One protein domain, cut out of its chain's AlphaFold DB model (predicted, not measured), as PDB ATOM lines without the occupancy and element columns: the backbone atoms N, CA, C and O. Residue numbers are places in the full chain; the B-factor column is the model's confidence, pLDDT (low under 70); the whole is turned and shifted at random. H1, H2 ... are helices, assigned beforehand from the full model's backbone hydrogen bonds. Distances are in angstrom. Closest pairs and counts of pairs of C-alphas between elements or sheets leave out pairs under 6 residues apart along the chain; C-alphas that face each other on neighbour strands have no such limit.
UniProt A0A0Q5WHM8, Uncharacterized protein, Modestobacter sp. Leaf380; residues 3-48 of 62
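Overview. This is residues 3 to 48 of the 62 residues of an uncharacterized protein of Modestobacter sp. Leaf380 (UniProt A0A0Q5WHM8). The model is a lopsided hook: one long helix, H1, then a loop at its end, after which a much shorter helix, H2, folds back beside the later part of H1 without clearly touching it. The early part of H1, residues 3 to 16, sticks out as a free arm. The printed part has 46 residues, with two named helices in the order H1, H2 and no named strand; its class is all helix. It is only just loose, close to extended, with a radius of gyration of the C-alphas of 14.2 A, and the C-alphas span 47 by 19 by 7 A.

Along the chain. Find C-alpha 3 at (-44.032, 21.061, 62.914); from there H1, residues 3 to 30, runs 40.2 A to C-alpha 30 at (-52.376, 22.150, 23.556), with z falling. Seven residues further link it to H2, residues 38 to 48, which runs 15.1 A with z rising and ends at C-alpha 48, at (-42.909, 31.369, 38.166).

Arrangement. Look at the C-alphas of Val 24 and Val 45, the closest of H1 and H2, 8.0 A apart: the two helices are close but not clearly touching. They run opposite ways at a shallow tilt of 24 degrees, and their centres are 16.4 A apart. Every O i to N i+4 pair of H1 is within hydrogen-bond range; in H2, 6 of 7 are.

Size, cuts and confidence. The two C-alphas farthest apart are those of Arg 3 and Ser 34, 47.0 A. Residues 29 to 36 stand free, as do residues 3 to 16. The link from H1 to H2 is short, and the printed part has no cut. Mean pLDDT of the printed part is 70.7; look for values under 70 at residues 3 to 9, 11, 29 to 38 and 40.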
ATOM      1  N   ARG A   3     -44.583  21.947  63.963       57.59
ATOM      2  CA  ARG A   3     -44.032  21.061  62.914       57.59
ATOM      3  C   ARG A   3     -45.051  20.763  61.801       57.59
ATOM      4  O   ARG A   3     -44.733  20.894  60.624       57.59
ATOM      5  N   THR A   4     -46.311  20.549  62.184       63.59
ATOM      6  CA  THR A   4     -47.430  20.235  61.280       63.59
ATOM      7  C   THR A   4     -47.791  21.367  60.322       63.59
ATOM      8  O   THR A   4     -48.161  21.101  59.183       63.59
ATOM      9  N   ALA A   5     -47.665  22.633  60.733       62.19
ATOM     10  CA  ALA A   5     -47.943  23.767  59.852       62.19
ATOM     11  C   ALA A   5     -46.909  23.871  58.718       62.19
ATOM     12  O   ALA A   5     -47.276  24.149  57.578       62.19
ATOM     13  N   ARG A   6     -45.629  23.604  59.008       63.72
ATOM     14  CA  ARG A   6     -44.558  23.614  58.003       63.72
ATOM     15  C   ARG A   6     -44.646  22.400  57.080       63.72
ATOM     16  O   ARG A   6     -44.556  22.583  55.874       63.72
ATOM     17  N   GLU A   7     -44.910  21.206  57.608       63.41
ATOM     18  CA  GLU A   7     -45.120  19.995  56.792       63.41
ATOM     19  C   GLU A   7     -46.341  20.107  55.876       63.41
ATOM     20  O   GLU A   7     -46.227  19.872  54.676       63.41
ATOM     21  N   ARG A   8     -47.492  20.564  56.389       66.56
ATOM     22  CA  ARG A   8     -48.687  20.794  55.556       66.56
ATOM     23  C   ARG A   8     -48.446  21.846  54.482       66.56
ATOM     24  O   ARG A   8     -48.968  21.719  53.379       66.56
ATOM     25  N   ARG A   9     -47.638  22.869  54.779       65.75
ATOM     26  CA  ARG A   9     -47.217  23.851  53.777       65.75
ATOM     27  C   ARG A   9     -46.297  23.231  52.749       65.75
ATOM     28  O   ARG A   9     -46.509  23.500  51.587       65.75
ATOM     29  N   VAL A  10     -45.331  22.398  53.125       71.06
ATOM     30  CA  VAL A  10     -44.464  21.706  52.157       71.06
ATOM     31  C   VAL A  10     -45.294  20.822  51.224       71.06
ATOM     32  O   VAL A  10     -45.114  20.915  50.015       71.06
ATOM     33  N   LEU A  11     -46.273  20.076  51.747       69.56
ATOM     34  CA  LEU A  11     -47.198  19.291  50.920       69.56
ATOM     35  C   LEU A  11     -48.074  20.179  50.028       69.56
ATOM     36  O   LEU A  11     -48.173  19.934  48.833       69.56
ATOM     37  N   GLY A  12     -48.667  21.247  50.567       73.25
ATOM     38  CA  GLY A  12     -49.459  22.188  49.769       73.25
ATOM     39  C   GLY A  12     -48.621  22.927  48.721       73.25
ATOM     40  O   GLY A  12     -49.080  23.157  47.608       73.25
ATOM     41  N   LEU A  13     -47.367  23.253  49.041       70.69
ATOM     42  CA  LEU A  13     -46.403  23.882  48.142       70.69
ATOM     43  C   LEU A  13     -45.991  22.915  47.025       70.69
ATOM     44  O   LEU A  13     -45.813  23.375  45.896       70.69
ATOM     45  N   TRP A  14     -45.832  21.625  47.336       71.00
ATOM     46  CA  TRP A  14     -45.515  20.558  46.387       71.00
ATOM     47  C   TRP A  14     -46.693  20.276  45.455       71.00
ATOM     48  O   TRP A  14     -46.533  20.325  44.240       71.00
ATOM     49  N   SER A  15     -47.900  20.117  45.999       76.75
ATOM     50  CA  SER A  15     -49.114  19.917  45.202       76.75
ATOM     51  C   SER A  15     -49.440  21.127  44.329       76.75
ATOM     52  O   SER A  15     -49.785  20.956  43.167       76.75
ATOM     53  N   ALA A  16     -49.277  22.353  44.839       77.56
ATOM     54  CA  ALA A  16     -49.455  23.564  44.036       77.56
ATOM     55  C   ALA A  16     -48.406  23.680  42.919       77.56
ATOM     56  O   ALA A  16     -48.729  24.153  41.835       77.56
ATOM     57  N   ALA A  17     -47.168  23.229  43.164       76.75
ATOM     58  CA  ALA A  17     -46.140  23.165  42.128       76.75
ATOM     59  C   ALA A  17     -46.491  22.120  41.060       76.75
ATOM     60  O   ALA A  17     -46.414  22.439  39.880       76.75
ATOM     61  N   CYS A  18     -46.952  20.926  41.452       80.88
ATOM     62  CA  CYS A  18     -47.452  19.920  40.512       80.88
ATOM     63  C   CYS A  18     -48.635  20.434  39.686       80.88
ATOM     64  O   CYS A  18     -48.635  20.267  38.472       80.88
ATOM     65  N   LEU A  19     -49.620  21.082  40.317       82.44
ATOM     66  CA  LEU A  19     -50.794  21.610  39.621       82.44
ATOM     67  C   LEU A  19     -50.403  22.706  38.619       82.44
ATOM     68  O   LEU A  19     -50.876  22.703  37.488       82.44
ATOM     69  N   ALA A  20     -49.505  23.613  39.020       79.25
ATOM     70  CA  ALA A  20     -48.989  24.664  38.149       79.25
ATOM     71  C   ALA A  20     -48.165  24.090  36.992       79.25
ATOM     72  O   ALA A  20     -48.353  24.500  35.851       79.25
ATOM     73  N   LEU A  21     -47.292  23.116  37.265       81.06
ATOM     74  CA  LEU A  21     -46.496  22.451  36.238       81.06
ATOM     75  C   LEU A  21     -47.395  21.716  35.241       81.06
ATOM     76  O   LEU A  21     -47.187  21.849  34.043       81.06
ATOM     77  N   PHE A  22     -48.415  20.998  35.719       82.81
ATOM     78  CA  PHE A  22     -49.373  20.291  34.869       82.81
ATOM     79  C   PHE A  22     -50.203  21.255  34.018       82.81
ATOM     80  O   PHE A  22     -50.409  21.006  32.835       82.81
ATOM     81  N   LEU A  23     -50.625  22.387  34.590       82.56
ATOM     82  CA  LEU A  23     -51.348  23.428  33.862       82.56
ATOM     83  C   LEU A  23     -50.479  24.064  32.769       82.56
ATOM     84  O   LEU A  23     -50.936  24.221  31.642       82.56
ATOM     85  N   VAL A  24     -49.223  24.399  33.083       78.31
ATOM     86  CA  VAL A  24     -48.281  24.975  32.113       78.31
ATOM     87  C   VAL A  24     -47.926  23.961  31.032       78.31
ATOM     88  O   VAL A  24     -47.958  24.298  29.855       78.31
ATOM     89  N   LEU A  25     -47.641  22.715  31.409       79.44
ATOM     90  CA  LEU A  25     -47.330  21.646  30.467       79.44
ATOM     91  C   LEU A  25     -48.525  21.346  29.557       79.44
ATOM     92  O   LEU A  25     -48.338  21.214  28.355       79.44
ATOM     93  N   GLY A  26     -49.745  21.310  30.099       77.62
ATOM     94  CA  GLY A  26     -50.972  21.154  29.321       77.62
ATOM     95  C   GLY A  26     -51.208  22.320  28.363       77.62
ATOM     96  O   GLY A  26     -51.556  22.096  27.210       77.62
ATOM     97  N   LEU A  27     -50.949  23.558  28.795       75.06
ATOM     98  CA  LEU A  27     -51.059  24.735  27.932       75.06
ATOM     99  C   LEU A  27     -50.015  24.717  26.804       75.06
ATOM    100  O   LEU A  27     -50.338  25.052  25.667       75.06
ATOM    101  N   LEU A  28     -48.789  24.277  27.103       71.94
ATOM    102  CA  LEU A  28     -47.739  24.072  26.103       71.94
ATOM    103  C   LEU A  28     -48.070  22.946  25.121       71.94
ATOM    104  O   LEU A  28     -47.743  23.056  23.945       71.94
ATOM    105  N   TRP A  29     -48.682  21.868  25.611       67.88
ATOM    106  CA  TRP A  29     -49.025  20.692  24.815       67.88
ATOM    107  C   TRP A  29     -50.232  20.947  23.903       67.88
ATOM    108  O   TRP A  29     -50.230  20.524  22.755       67.88
ATOM    109  N   VAL A  30     -51.234  21.700  24.378       67.25
ATOM    110  CA  VAL A  30     -52.376  22.150  23.556       67.25
ATOM    111  C   VAL A  30     -51.953  23.214  22.536       67.25
ATOM    112  O   VAL A  30     -52.536  23.297  21.461       67.25
ATOM    113  N   GLY A  31     -50.938  24.021  22.849       62.88
ATOM    114  CA  GLY A  31     -50.441  25.096  21.984       62.88
ATOM    115  C   GLY A  31     -49.454  24.677  20.888       62.88
ATOM    116  O   GLY A  31     -48.719  25.544  20.428       62.88
ATOM    117  N   ASP A  32     -49.394  23.391  20.532       61.12
ATOM    118  CA  ASP A  32     -48.426  22.725  19.641       61.12
ATOM    119  C   ASP A  32     -47.484  23.625  18.796       61.12
ATOM    120  O   ASP A  32     -47.874  24.333  17.867       61.12
ATOM    121  N   LEU A  33     -46.197  23.540  19.159       54.19
ATOM    122  CA  LEU A  33     -45.010  23.504  18.294       54.19
ATOM    123  C   LEU A  33     -44.979  24.404  17.035       54.19
ATOM    124  O   LEU A  33     -44.839  23.938  15.907       54.19
ATOM    125  N   SER A  34     -44.848  25.719  17.227       56.16
ATOM    126  CA  SER A  34     -44.108  26.564  16.266       56.16
ATOM    127  C   SER A  34     -42.812  27.122  16.883       56.16
ATOM    128  O   SER A  34     -42.673  28.286  17.249       56.16
ATOM    129  N   LEU A  35     -41.898  26.167  17.102       59.81
ATOM    130  CA  LEU A  35     -40.423  26.133  17.030       59.81
ATOM    131  C   LEU A  35     -39.492  27.266  17.537       59.81
ATOM    132  O   LEU A  35     -38.280  27.104  17.414       59.81
ATOM    133  N   GLN A  36     -39.969  28.349  18.163       57.75
ATOM    134  CA  GLN A  36     -39.081  29.410  18.706       57.75
ATOM    135  C   GLN A  36     -39.250  29.707  20.206       57.75
ATOM    136  O   GLN A  36     -38.361  30.274  20.839       57.75
ATOM    137  N   TRP A  37     -40.352  29.262  20.811       59.28
ATOM    138  CA  TRP A  37     -40.712  29.597  22.191       59.28
ATOM    139  C   TRP A  37     -40.100  28.761  23.338       59.28
ATOM    140  O   TRP A  37     -40.159  29.263  24.465       59.28
ATOM    141  N   PRO A  38     -39.483  27.561  23.173       65.25
ATOM    142  CA  PRO A  38     -39.043  26.786  24.341       65.25
ATOM    143  C   PRO A  38     -37.988  27.531  25.168       65.25
ATOM    144  O   PRO A  38     -38.008  27.456  26.395       65.25
ATOM    145  N   VAL A  39     -37.135  28.330  24.517       71.50
ATOM    146  CA  VAL A  39     -36.114  29.141  25.197       71.50
ATOM    147  C   VAL A  39     -36.711  30.219  26.102       71.50
ATOM    148  O   VAL A  39     -36.057  30.623  27.053       71.50
ATOM    149  N   LEU A  40     -37.942  30.671  25.839       68.44
ATOM    150  CA  LEU A  40     -38.650  31.643  26.675       68.44
ATOM    151  C   LEU A  40     -39.537  30.954  27.710       68.44
ATOM    152  O   LEU A  40     -39.657  31.435  28.833       68.44
ATOM    153  N   VAL A  41     -40.107  29.793  27.381       74.75
ATOM    154  CA  VAL A  41     -40.924  29.049  28.343       74.75
ATOM    155  C   VAL A  41     -40.084  28.556  29.514       74.75
ATOM    156  O   VAL A  41     -40.515  28.694  30.655       74.75
ATOM    157  N   VAL A  42     -38.887  28.022  29.265       74.44
ATOM    158  CA  VAL A  42     -37.999  27.529  30.330       74.44
ATOM    159  C   VAL A  42     -37.745  28.595  31.415       74.44
ATOM    160  O   VAL A  42     -38.040  28.323  32.582       74.44
ATOM    161  N   PRO A  43     -37.272  29.814  31.092       75.62
ATOM    162  CA  PRO A  43     -37.082  30.868  32.081       75.62
ATOM    163  C   PRO A  43     -38.394  31.398  32.657       75.62
ATOM    164  O   PRO A  43     -38.397  31.758  33.826       75.62
ATOM    165  N   VAL A  44     -39.512  31.406  31.922       74.62
ATOM    166  CA  VAL A  44     -40.820  31.791  32.486       74.62
ATOM    167  C   VAL A  44     -41.294  30.779  33.529       74.62
ATOM    168  O   VAL A  44     -41.728  31.172  34.608       74.62
ATOM    169  N   VAL A  45     -41.150  29.478  33.269       75.75
ATOM    170  CA  VAL A  45     -41.427  28.419  34.250       75.75
ATOM    171  C   VAL A  45     -40.533  28.593  35.471       75.75
ATOM    172  O   VAL A  45     -41.018  28.574  36.601       75.75
ATOM    173  N   TRP A  46     -39.237  28.825  35.258       74.56
ATOM    174  CA  TRP A  46     -38.291  29.031  36.350       74.56
ATOM    175  C   TRP A  46     -38.603  30.304  37.151       74.56
ATOM    176  O   TRP A  46     -38.578  30.289  38.381       74.56
ATOM    177  N   ALA A  47     -38.989  31.384  36.471       76.75
ATOM    178  CA  ALA A  47     -39.423  32.631  37.078       76.75
ATOM    179  C   ALA A  47     -40.714  32.449  37.873       76.75
ATOM    180  O   ALA A  47     -40.794  32.970  38.971       76.75
ATOM    181  N   LEU A  48     -41.694  31.676  37.401       72.31
ATOM    182  CA  LEU A  48     -42.909  31.369  38.166       72.31
ATOM    183  C   LEU A  48     -42.609  30.520  39.409       72.31
ATOM    184  O   LEU A  48     -43.181  30.752  40.474       72.31
TER     185      LEU A  48